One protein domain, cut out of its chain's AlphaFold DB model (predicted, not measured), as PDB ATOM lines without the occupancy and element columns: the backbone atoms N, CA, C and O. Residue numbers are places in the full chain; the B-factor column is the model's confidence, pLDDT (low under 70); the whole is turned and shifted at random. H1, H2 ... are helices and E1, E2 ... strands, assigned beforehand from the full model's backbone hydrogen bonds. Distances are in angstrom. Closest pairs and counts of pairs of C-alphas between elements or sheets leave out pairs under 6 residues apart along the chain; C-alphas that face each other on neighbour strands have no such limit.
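Overview. This is residues 63 to 145 of the 145 residues of a protein of Angiostrongylus cantonensis (UniProt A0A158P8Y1). With little regular structure, this is an elongated model: two short strands, E1 and E2, side by side toward one end, one longer helix, H1, near E1, and long loops reaching the short helix H2 toward the other end. The printed part has 83 residues, 31 of them in named elements, in the order E1, H1, E2, H2; the class is mixed and the sheet, E1 then E2, parallel. It is only just loose, close to compact, with a radius of gyration of the C-alphas of 14.4 A, spanning 42 by 24 by 20 A.

Arrangement. E1, residues 66 to 70, and E2, residues 122 to 126, are parallel at 16 degrees, with N 69 and O 124 within hydrogen-bond range at 2.8 A. With H1, residues 99 to 113, they form a strand-helix-strand unit, parallel neighbour strands with a helix between, its crossover right-handed. E1 and H1 are near each other, with 6 pairs of C-alphas within 10 A. H2, residues 139 to 144, is apart from E1 and H1. Every O i to N i+4 pair is within hydrogen-bond range in H1, 1 of 2 in H2.

Along the chain. E1 begins at C-alpha 66 (164.876, 125.947, 107.672) and is 13.1 A long; H1 is 20.9 A, E2 12.6 A, and H2, 9.4 A, ends at C-alpha 144 (151.289, 149.304, 125.948).

Size, cuts and confidence. The farthest C-alphas, of Ser 86 and Asn 118, are 42.4 A apart. The printed part has no cut; the links E1 to H1 and E2 to H2 are long. Residues 143 to 145 have pLDDT under 70.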
ATOM      1  N   GLY A  63     165.555 128.590 102.816       93.12
ATOM      2  CA  GLY A  63     165.858 127.402 102.033       93.12
ATOM      3  C   GLY A  63     165.079 126.178 102.480       93.12
ATOM      4  O   GLY A  63     164.155 126.259 103.284       93.12
ATOM      5  N   GLU A  64     165.451 125.035 101.919       93.88
ATOM      6  CA  GLU A  64     164.701 123.788 102.064       93.88
ATOM      7  C   GLU A  64     164.746 123.185 103.471       93.88
ATOM      8  O   GLU A  64     163.834 122.445 103.813       93.88
ATOM      9  N   ASN A  65     165.757 123.480 104.295       95.31
ATOM     10  CA  ASN A  65     165.922 122.875 105.620       95.31
ATOM     11  C   ASN A  65     165.288 123.713 106.736       95.31
ATOM     12  O   ASN A  65     164.721 123.164 107.681       95.31
ATOM     13  N   ILE A  66     165.399 125.037 106.653       96.44
ATOM     14  CA  ILE A  66     164.876 125.947 107.672       96.44
ATOM     15  C   ILE A  66     164.545 127.314 107.074       96.44
ATOM     16  O   ILE A  66     165.287 127.853 106.254       96.44
ATOM     17  N   VAL A  67     163.428 127.885 107.509       96.19
ATOM     18  CA  VAL A  67     162.993 129.242 107.168       96.19
ATOM     19  C   VAL A  67     162.518 129.924 108.441       96.19
ATOM     20  O   VAL A  67     161.766 129.338 109.219       96.19
ATOM     21  N   ILE A  68     162.925 131.174 108.648       95.44
ATOM     22  CA  ILE A  68     162.416 132.022 109.725       95.44
ATOM     23  C   ILE A  68     161.695 133.229 109.135       95.44
ATOM     24  O   ILE A  68     162.203 133.909 108.256       95.44
ATOM     25  N   PHE A  69     160.501 133.506 109.630       95.38
ATOM     26  CA  PHE A  69     159.729 134.679 109.274       95.38
ATOM     27  C   PHE A  69     159.773 135.665 110.435       95.38
ATOM     28  O   PHE A  69     159.133 135.451 111.468       95.38
ATOM     29  N   TYR A  70     160.520 136.755 110.266       93.31
ATOM     30  CA  TYR A  70     160.545 137.822 111.257       93.31
ATOM     31  C   TYR A  70     159.212 138.572 111.297       93.31
ATOM     32  O   TYR A  70     158.548 138.762 110.279       93.31
ATOM     33  N   GLN A  71     158.846 139.068 112.477       86.81
ATOM     34  CA  GLN A  71     157.590 139.780 112.748       86.81
ATOM     35  C   GLN A  71     157.162 140.852 111.733       86.81
ATOM     36  O   GLN A  71     155.967 141.047 111.526       86.81
ATOM     37  N   PHE A  72     158.099 141.557 111.096       88.31
ATOM     38  CA  PHE A  72     157.777 142.609 110.121       88.31
ATOM     39  C   PHE A  72     157.694 142.104 108.675       88.31
ATOM     40  O   PHE A  72     157.265 142.842 107.788       88.31
ATOM     41  N   GLU A  73     158.061 140.847 108.442       89.12
ATOM     42  CA  GLU A  73     158.057 140.186 107.136       89.12
ATOM     43  C   GLU A  73     156.921 139.156 107.007       89.12
ATOM     44  O   GLU A  73     156.726 138.596 105.931       89.12
ATOM     45  N   PHE A  74     156.131 138.948 108.070       96.00
ATOM     46  CA  PHE A  74     155.075 137.937 108.124       96.00
ATOM     47  C   PHE A  74     153.699 138.521 108.438       96.00
ATOM     48  O   PHE A  74     153.335 138.772 109.591       96.00
ATOM     49  N   GLY A  75     152.888 138.707 107.399       97.56
ATOM     50  CA  GLY A  75     151.540 139.226 107.574       97.56
ATOM     51  C   GLY A  75     151.512 140.708 107.945       97.56
ATOM     52  O   GLY A  75     152.462 141.463 107.756       97.56
ATOM     53  N   LEU A  76     150.369 141.145 108.462       97.38
ATOM     54  CA  LEU A  76     150.200 142.475 109.050       97.38
ATOM     55  C   LEU A  76     150.249 142.344 110.569       97.38
ATOM     56  O   LEU A  76     149.211 142.404 111.224       97.38
ATOM     57  N   TYR A  77     151.423 142.032 111.117       96.62
ATOM     58  CA  TYR A  77     151.595 141.871 112.560       96.62
ATOM     59  C   TYR A  77     151.275 143.196 113.284       96.62
ATOM     60  O   TYR A  77     151.839 144.232 112.909       96.62
ATOM     61  N   PRO A  78     150.342 143.214 114.253       95.88
ATOM     62  CA  PRO A  78     150.011 144.417 115.005       95.88
ATOM     63  C   PRO A  78     151.035 144.666 116.107       95.88
ATOM     64  O   PRO A  78     151.401 143.744 116.831       95.88
ATOM     65  N   TYR A  79     151.503 145.905 116.230       93.75
ATOM     66  CA  TYR A  79     152.401 146.311 117.309       93.75
ATOM     67  C   TYR A  79     152.411 147.829 117.492       93.75
ATOM     68  O   TYR A  79     152.026 148.583 116.597       93.75
ATOM     69  N   PHE A  80     152.899 148.296 118.636       93.38
ATOM     70  CA  PHE A  80     153.185 149.710 118.862       93.38
ATOM     71  C   PHE A  80     154.656 149.994 118.581       93.38
ATOM     72  O   PHE A  80     155.540 149.419 119.225       93.38
ATOM     73  N   LYS A  81     154.931 150.884 117.622       92.44
ATOM     74  CA  LYS A  81     156.304 151.258 117.275       92.44
ATOM     75  C   LYS A  81     156.992 151.874 118.495       92.44
ATOM     76  O   LYS A  81     156.403 152.717 119.168       92.44
ATOM     77  N   ASP A  82     158.215 151.430 118.778       90.50
ATOM     78  CA  ASP A  82     159.022 151.883 119.921       90.50
ATOM     79  C   ASP A  82     158.292 151.770 121.277       90.50
ATOM     80  O   ASP A  82     158.566 152.526 122.204       90.50
ATOM     81  N   TYR A  83     157.339 150.835 121.396       88.94
ATOM     82  CA  TYR A  83     156.467 150.688 122.565       88.94
ATOM     83  C   TYR A  83     155.704 151.984 122.921       88.94
ATOM     84  O   TYR A  83     155.543 152.333 124.090       88.94
ATOM     85  N   ASN A  84     155.202 152.701 121.909       90.56
ATOM     86  CA  ASN A  84     154.426 153.932 122.072       90.56
ATOM     87  C   ASN A  84     152.954 153.748 121.648       90.56
ATOM     88  O   ASN A  84     152.673 153.586 120.459       90.56
ATOM     89  N   LYS A  85     152.001 153.860 122.597       90.62
ATOM     90  CA  LYS A  85     150.544 153.742 122.334       90.62
ATOM     91  C   LYS A  85     150.027 154.704 121.256       90.62
ATOM     92  O   LYS A  85     149.048 154.398 120.583       90.62
ATOM     93  N   SER A  86     150.686 155.844 121.058       94.00
ATOM     94  CA  SER A  86     150.315 156.832 120.036       94.00
ATOM     95  C   SER A  86     150.824 156.490 118.632       94.00
ATOM     96  O   SER A  86     150.510 157.205 117.685       94.00
ATOM     97  N   ALA A  87     151.611 155.420 118.479       95.06
ATOM     98  CA  ALA A  87     152.167 154.969 117.206       95.06
ATOM     99  C   ALA A  87     151.767 153.509 116.885       95.06
ATOM    100  O   ALA A  87     152.641 152.640 116.778       95.06
ATOM    101  N   PRO A  88     150.458 153.206 116.745       95.25
ATOM    102  CA  PRO A  88     150.003 151.867 116.394       95.25
ATOM    103  C   PRO A  88     150.362 151.524 114.945       95.25
ATOM    104  O   PRO A  88     150.135 152.301 114.019       95.25
ATOM    105  N   VAL A  89     150.855 150.307 114.739       95.56
ATOM    106  CA  VAL A  89     151.033 149.685 113.428       95.56
ATOM    107  C   VAL A  89     150.042 148.533 113.320       95.56
ATOM    108  O   VAL A  89     149.920 147.725 114.238       95.56
ATOM    109  N   ASN A  90     149.292 148.478 112.215       96.56
ATOM    110  CA  ASN A  90     148.240 147.480 111.966       96.56
ATOM    111  C   ASN A  90     147.196 147.355 113.098       96.56
ATOM    112  O   ASN A  90     146.681 146.268 113.342       96.56
ATOM    113  N   GLY A  91     146.888 148.458 113.787       94.88
ATOM    114  CA  GLY A  91     145.959 148.481 114.926       94.88
ATOM    115  C   GLY A  91     146.635 148.374 116.297       94.88
ATOM    116  O   GLY A  91     145.975 148.566 117.307       94.88
ATOM    117  N   GLY A  92     147.948 148.130 116.364       94.06
ATOM    118  CA  GLY A  92     148.713 148.083 117.617       94.06
ATOM    119  C   GLY A  92     148.555 146.773 118.388       94.06
ATOM    120  O   GLY A  92     149.551 146.194 118.813       94.06
ATOM    121  N   MET A  93     147.324 146.274 118.485       91.94
ATOM    122  CA  MET A  93     146.954 145.084 119.245       91.94
ATOM    123  C   MET A  93     146.226 144.031 118.398       91.94
ATOM    124  O   MET A  93     145.573 144.384 117.412       91.94
ATOM    125  N   PRO A  94     146.264 142.738 118.785       93.38
ATOM    126  CA  PRO A  94     145.544 141.676 118.079       93.38
ATOM    127  C   PRO A  94     144.034 141.912 117.953       93.38
ATOM    128  O   PRO A  94     143.471 141.642 116.897       93.38
ATOM    129  N   GLN A  95     143.374 142.442 118.989       93.62
ATOM    130  CA  GLN A  95     141.929 142.709 118.967       93.62
ATOM    131  C   GLN A  95     141.519 143.862 118.039       93.62
ATOM    132  O   GLN A  95     140.378 143.902 117.589       93.62
ATOM    133  N   ASP A  96     142.453 144.763 117.729       95.12
ATOM    134  CA  ASP A  96     142.218 145.964 116.920       95.12
ATOM    135  C   ASP A  96     142.735 145.801 115.477       95.12
ATOM    136  O   ASP A  96     142.674 146.732 114.668       95.12
ATOM    137  N   CYS A  97     143.258 144.619 115.131       94.75
ATOM    138  CA  CYS A  97     143.827 144.350 113.816       94.75
ATOM    139  C   CYS A  97     142.790 143.791 112.826       94.75
ATOM    140  O   CYS A  97     141.831 143.105 113.181       94.75
ATOM    141  N   ASN A  98     143.006 144.037 111.529       97.56
ATOM    142  CA  ASN A  98     142.204 143.407 110.481       97.56
ATOM    143  C   ASN A  98     142.745 142.002 110.171       97.56
ATOM    144  O   ASN A  98     143.638 141.836 109.335       97.56
ATOM    145  N   LEU A  99     142.165 140.987 110.817       97.50
ATOM    146  CA  LEU A  99     142.582 139.590 110.665       97.50
ATOM    147  C   LEU A  99     142.500 139.089 109.211       97.50
ATOM    148  O   LEU A  99     143.391 138.380 108.749       97.50
ATOM    149  N   GLY A 100     141.470 139.483 108.455       98.38
ATOM    150  CA  GLY A 100     141.317 139.068 107.056       98.38
ATOM    151  C   GLY A 100     142.445 139.595 106.162       98.38
ATOM    152  O   GLY A 100     143.005 138.857 105.348       98.38
ATOM    153  N   ALA A 101     142.826 140.860 106.348       98.31
ATOM    154  CA  ALA A 101     143.958 141.459 105.647       98.31
ATOM    155  C   ALA A 101     145.293 140.825 106.072       98.31
ATOM    156  O   ALA A 101     146.128 140.537 105.210       98.31
ATOM    157  N   HIS A 102     145.470 140.549 107.370       97.75
ATOM    158  CA  HIS A 102     146.639 139.849 107.899       97.75
ATOM    159  C   HIS A 102     146.814 138.478 107.233       97.75
ATOM    160  O   HIS A 102     147.853 138.230 106.628       97.75
ATOM    161  N   LEU A 103     145.782 137.627 107.246       98.38
ATOM    162  CA  LEU A 103     145.830 136.281 106.660       98.38
ATOM    163  C   LEU A 103     146.073 136.303 105.144       98.38
ATOM    164  O   LEU A 103     146.791 135.454 104.614       98.38
ATOM    165  N   LYS A 104     145.516 137.293 104.432       98.56
ATOM    166  CA  LYS A 104     145.791 137.482 103.001       98.56
ATOM    167  C   LYS A 104     147.268 137.791 102.750       98.56
ATOM    168  O   LYS A 104     147.840 137.250 101.803       98.56
ATOM    169  N   LYS A 105     147.881 138.644 103.579       98.19
ATOM    170  CA  LYS A 105     149.311 138.949 103.482       98.19
ATOM    171  C   LYS A 105     150.172 137.752 103.898       98.19
ATOM    172  O   LYS A 105     151.066 137.415 103.139       98.19
ATOM    173  N   VAL A 106     149.839 137.052 104.987       98.06
ATOM    174  CA  VAL A 106     150.529 135.818 105.414       98.06
ATOM    175  C   VAL A 106     150.580 134.795 104.285       98.06
ATOM    176  O   VAL A 106     151.655 134.305 103.964       98.06
ATOM    177  N   ARG A 107     149.445 134.517 103.624       97.94
ATOM    178  CA  ARG A 107     149.426 133.588 102.483       97.94
ATOM    179  C   ARG A 107     150.420 134.014 101.403       97.94
ATOM    180  O   ARG A 107     151.174 133.176 100.932       97.94
ATOM    181  N   LYS A 108     150.430 135.301 101.036       98.12
ATOM    182  CA  LYS A 108     151.359 135.839 100.033       98.12
ATOM    183  C   LYS A 108     152.818 135.710 100.482       98.12
ATOM    184  O   LYS A 108     153.656 135.320  99.678       98.12
ATOM    185  N   ASP A 109     153.120 136.046 101.731       97.38
ATOM    186  CA  ASP A 109     154.484 136.015 102.265       97.38
ATOM    187  C   ASP A 109     155.024 134.578 102.321       97.38
ATOM    188  O   ASP A 109     156.138 134.338 101.857       97.38
ATOM    189  N   ILE A 110     154.205 133.612 102.768       96.81
ATOM    190  CA  ILE A 110     154.542 132.180 102.736       96.81
ATOM    191  C   ILE A 110     154.843 131.747 101.305       96.81
ATOM    192  O   ILE A 110     155.930 131.248 101.055       96.81
ATOM    193  N   THR A 111     153.936 131.991 100.352       96.50
ATOM    194  CA  THR A 111     154.126 131.541  98.961       96.50
ATOM    195  C   THR A 111     155.319 132.195  98.264       96.50
ATOM    196  O   THR A 111     155.838 131.647  97.298       96.50
ATOM    197  N   ASN A 112     155.748 133.377  98.720       95.75
ATOM    198  CA  ASN A 112     156.914 134.056  98.157       95.75
ATOM    199  C   ASN A 112     158.233 133.478  98.685       95.75
ATOM    200  O   ASN A 112     159.194 133.389  97.927       95.75
ATOM    201  N   ILE A 113     158.299 133.152  99.981       94.75
ATOM    202  CA  ILE A 113     159.532 132.697 100.643       94.75
ATOM    203  C   ILE A 113     159.675 131.171 100.560       94.75
ATOM    204  O   ILE A 113     160.778 130.668 100.368       94.75
ATOM    205  N   ILE A 114     158.562 130.442 100.662       96.25
ATOM    206  CA  ILE A 114     158.467 128.982 100.551       96.25
ATOM    207  C   ILE A 114     157.589 128.662  99.331       96.25
ATOM    208  O   ILE A 114     156.387 128.429  99.473       96.25
ATOM    209  N   PRO A 115     158.153 128.706  98.110       94.69
ATOM    210  CA  PRO A 115     157.395 128.432  96.890       94.69
ATOM    211  C   PRO A 115     157.075 126.943  96.698       94.69
ATOM    212  O   PRO A 115     156.169 126.617  95.934       94.69
ATOM    213  N   ASP A 116     157.812 126.041  97.352       95.56
ATOM    214  CA  ASP A 116     157.531 124.607  97.312       95.56
ATOM    215  C   ASP A 116     156.357 124.260  98.235       95.56
ATOM    216  O   ASP A 116     156.469 124.298  99.460       95.56
ATOM    217  N   GLU A 117     155.226 123.885  97.639       94.56
ATOM    218  CA  GLU A 117     154.030 123.455  98.371       94.56
ATOM    219  C   GLU A 117     154.234 122.136  99.139       94.56
ATOM    220  O   GLU A 117     153.450 121.829 100.037       94.56
ATOM    221  N   ASN A 118     155.290 121.376  98.829       95.62
ATOM    222  CA  ASN A 118     155.657 120.141  99.526       95.62
ATOM    223  C   ASN A 118     156.726 120.360 100.605       95.62
ATOM    224  O   ASN A 118     157.329 119.390 101.061       95.62
ATOM    225  N   PHE A 119     156.976 121.601 101.029       95.88
ATOM    226  CA  PHE A 119     157.921 121.885 102.106       95.88
ATOM    227  C   PHE A 119     157.526 121.151 103.402       95.88
ATOM    228  O   PHE A 119     156.491 121.433 104.005       95.88
ATOM    229  N   THR A 120     158.370 120.216 103.850       95.12
ATOM    230  CA  THR A 120     158.130 119.391 105.052       95.12
ATOM    231  C   THR A 120     159.057 119.703 106.226       95.12
ATOM    232  O   THR A 120     158.979 119.031 107.256       95.12
ATOM    233  N   ASN A 121     159.964 120.669 106.077       94.94
ATOM    234  CA  ASN A 121     160.949 121.010 107.100       94.94
ATOM    235  C   ASN A 121     160.464 122.177 107.983       94.94
ATOM    236  O   ASN A 121     159.262 122.408 108.132       94.94
ATOM    237  N   HIS A 122     161.373 122.888 108.650       95.75
ATOM    238  CA  HIS A 122     161.004 123.828 109.708       95.75
ATOM    239  C   HIS A 122     160.737 125.240 109.182       95.75
ATOM    240  O   HIS A 122     161.629 125.893 108.644       95.75
ATOM    241  N   ALA A 123     159.524 125.737 109.420       96.00
ATOM    242  CA  ALA A 123     159.157 127.139 109.252       96.00
ATOM    243  C   ALA A 123     158.872 127.760 110.626       96.00
ATOM    244  O   ALA A 123     158.002 127.294 111.362       96.00
ATOM    245  N   ILE A 124     159.620 128.800 110.983       96.81
ATOM    246  CA  ILE A 124     159.587 129.441 112.300       96.81
ATOM    247  C   ILE A 124     158.969 130.827 112.149       96.81
ATOM    248  O   ILE A 124     159.373 131.587 111.276       96.81
ATOM    249  N   ILE A 125     158.009 131.175 113.005       96.69
ATOM    250  CA  ILE A 125     157.427 132.521 113.066       96.69
ATOM    251  C   ILE A 125     157.976 133.204 114.314       96.69
ATOM    252  O   ILE A 125     157.763 132.720 115.425       96.69
ATOM    253  N   ASP A 126     158.667 134.323 114.127       95.56
ATOM    254  CA  ASP A 126     159.320 135.060 115.206       95.56
ATOM    255  C   ASP A 126     158.551 136.346 115.531       95.56
ATOM    256  O   ASP A 126     158.764 137.397 114.921       95.56
ATOM    257  N   PHE A 127     157.589 136.231 116.452       93.81
ATOM    258  CA  PHE A 127     156.743 137.321 116.943       93.81
ATOM    259  C   PHE A 127     157.106 137.680 118.384       93.81
ATOM    260  O   PHE A 127     156.907 136.877 119.296       93.81
ATOM    261  N   GLU A 128     157.563 138.915 118.606       90.94
ATOM    262  CA  GLU A 128     158.117 139.299 119.907       90.94
ATOM    263  C   GLU A 128     157.441 140.499 120.584       90.94
ATOM    264  O   GLU A 128     157.729 140.762 121.752       90.94
ATOM    265  N   HIS A 129     156.557 141.257 119.930       88.62
ATOM    266  CA  HIS A 129     156.051 142.512 120.516       88.62
ATOM    267  C   HIS A 129     155.024 142.315 121.637       88.62
ATOM    268  O   HIS A 129     154.922 143.169 122.518       88.62
ATOM    269  N   TRP A 130     154.303 141.197 121.644       88.75
ATOM    270  CA  TRP A 130     153.308 140.858 122.664       88.75
ATOM    271  C   TRP A 130     153.229 139.343 122.880       88.75
ATOM    272  O   TRP A 130     153.737 138.552 122.085       88.75
ATOM    273  N   ARG A 131     152.601 138.943 123.988       89.62
ATOM    274  CA  ARG A 131     152.317 137.553 124.363       89.62
ATOM    275  C   ARG A 131     150.807 137.313 124.283       89.62
ATOM    276  O   ARG A 131     150.048 138.237 124.571       89.62
ATOM    277  N   PRO A 132     150.357 136.101 123.916       90.69
ATOM    278  CA  PRO A 132     148.931 135.778 123.895       90.69
ATOM    279  C   PRO A 132     148.319 135.744 125.304       90.69
ATOM    280  O   PRO A 132     147.123 135.976 125.455       90.69
ATOM    281  N   LEU A 133     149.133 135.481 126.332       90.00
ATOM    282  CA  LEU A 133     148.728 135.552 127.730       90.00
ATOM    283  C   LEU A 133     149.126 136.908 128.314       90.00
ATOM    284  O   LEU A 133     150.307 137.247 128.386       90.00
ATOM    285  N   PHE A 134     148.128 137.671 128.761       84.44
ATOM    286  CA  PHE A 134     148.337 139.001 129.340       84.44
ATOM    287  C   PHE A 134     149.248 138.971 130.577       84.44
ATOM    288  O   PHE A 134     150.060 139.869 130.785       84.44
ATOM    289  N   GLU A 135     149.136 137.923 131.392       86.19
ATOM    290  CA  GLU A 135     149.903 137.756 132.631       86.19
ATOM    291  C   GLU A 135     151.410 137.577 132.388       86.19
ATOM    292  O   GLU A 135     152.211 137.903 133.259       86.19
ATOM    293  N   GLU A 136     151.802 137.135 131.190       85.50
ATOM    294  CA  GLU A 136     153.199 136.941 130.785       85.50
ATOM    295  C   GLU A 136     153.833 138.197 130.169       85.50
ATOM    296  O   GLU A 136     154.980 138.173 129.712       85.50
ATOM    297  N   LEU A 137     153.092 139.306 130.111       80.12
ATOM    298  CA  LEU A 137     153.638 140.587 129.687       80.12
ATOM    299  C   LEU A 137     154.403 141.227 130.846       80.12
ATOM    300  O   LEU A 137     153.843 141.520 131.904       80.12
ATOM    301  N   TYR A 138     155.676 141.515 130.604       73.94
ATOM    302  CA  TYR A 138     156.557 142.232 131.522       73.94
ATOM    303  C   TYR A 138     157.029 143.552 130.891       73.94
ATOM    304  O   TYR A 138     156.918 143.758 129.678       73.94
ATOM    305  N   ASP A 139     157.540 144.457 131.726       76.50
ATOM    306  CA  ASP A 139     158.172 145.722 131.333       76.50
ATOM    307  C   ASP A 139     157.319 146.599 130.393       76.50
ATOM    308  O   ASP A 139     156.112 146.777 130.583       76.50
ATOM    309  N   THR A 140     157.949 147.181 129.370       70.12
ATOM    310  CA  THR A 140     157.327 148.102 128.411       70.12
ATOM    311  C   THR A 140     156.176 147.462 127.640       70.12
ATOM    312  O   THR A 140     155.236 148.166 127.279       70.12
ATOM    313  N   LYS A 141     156.190 146.135 127.452       70.38
ATOM    314  CA  LYS A 141     155.130 145.386 126.756       70.38
ATOM    315  C   LYS A 141     153.814 145.410 127.527       70.38
ATOM    316  O   LYS A 141     152.752 145.515 126.919       70.38
ATOM    317  N   LYS A 142     153.871 145.377 128.861       70.38
ATOM    318  CA  LYS A 142     152.676 145.458 129.714       70.38
ATOM    319  C   LYS A 142     152.051 146.850 129.702       70.38
ATOM    320  O   LYS A 142     150.836 146.973 129.748       70.38
ATOM    321  N   VAL A 143     152.872 147.897 129.624       64.38
ATOM    322  CA  VAL A 143     152.399 149.293 129.641       64.38
ATOM    323  C   VAL A 143     151.575 149.620 128.394       64.38
ATOM    324  O   VAL A 143     150.643 150.419 128.478       64.38
ATOM    325  N   ILE A 144     151.908 149.012 127.250       66.50
ATOM    326  CA  ILE A 144     151.289 149.304 125.948       66.50
ATOM    327  C   ILE A 144     150.100 148.414 125.576       66.50
ATOM    328  O   ILE A 144     149.399 148.737 124.621       66.50
ATOM    329  N   THR A 145     149.886 147.336 126.322       62.75
ATOM    330  CA  THR A 145     148.818 146.357 126.085       62.75
ATOM    331  C   THR A 145     147.547 146.760 126.834       62.75
ATOM    332  O   THR A 145     147.646 147.558 127.801       62.75
TER     333      THR A 145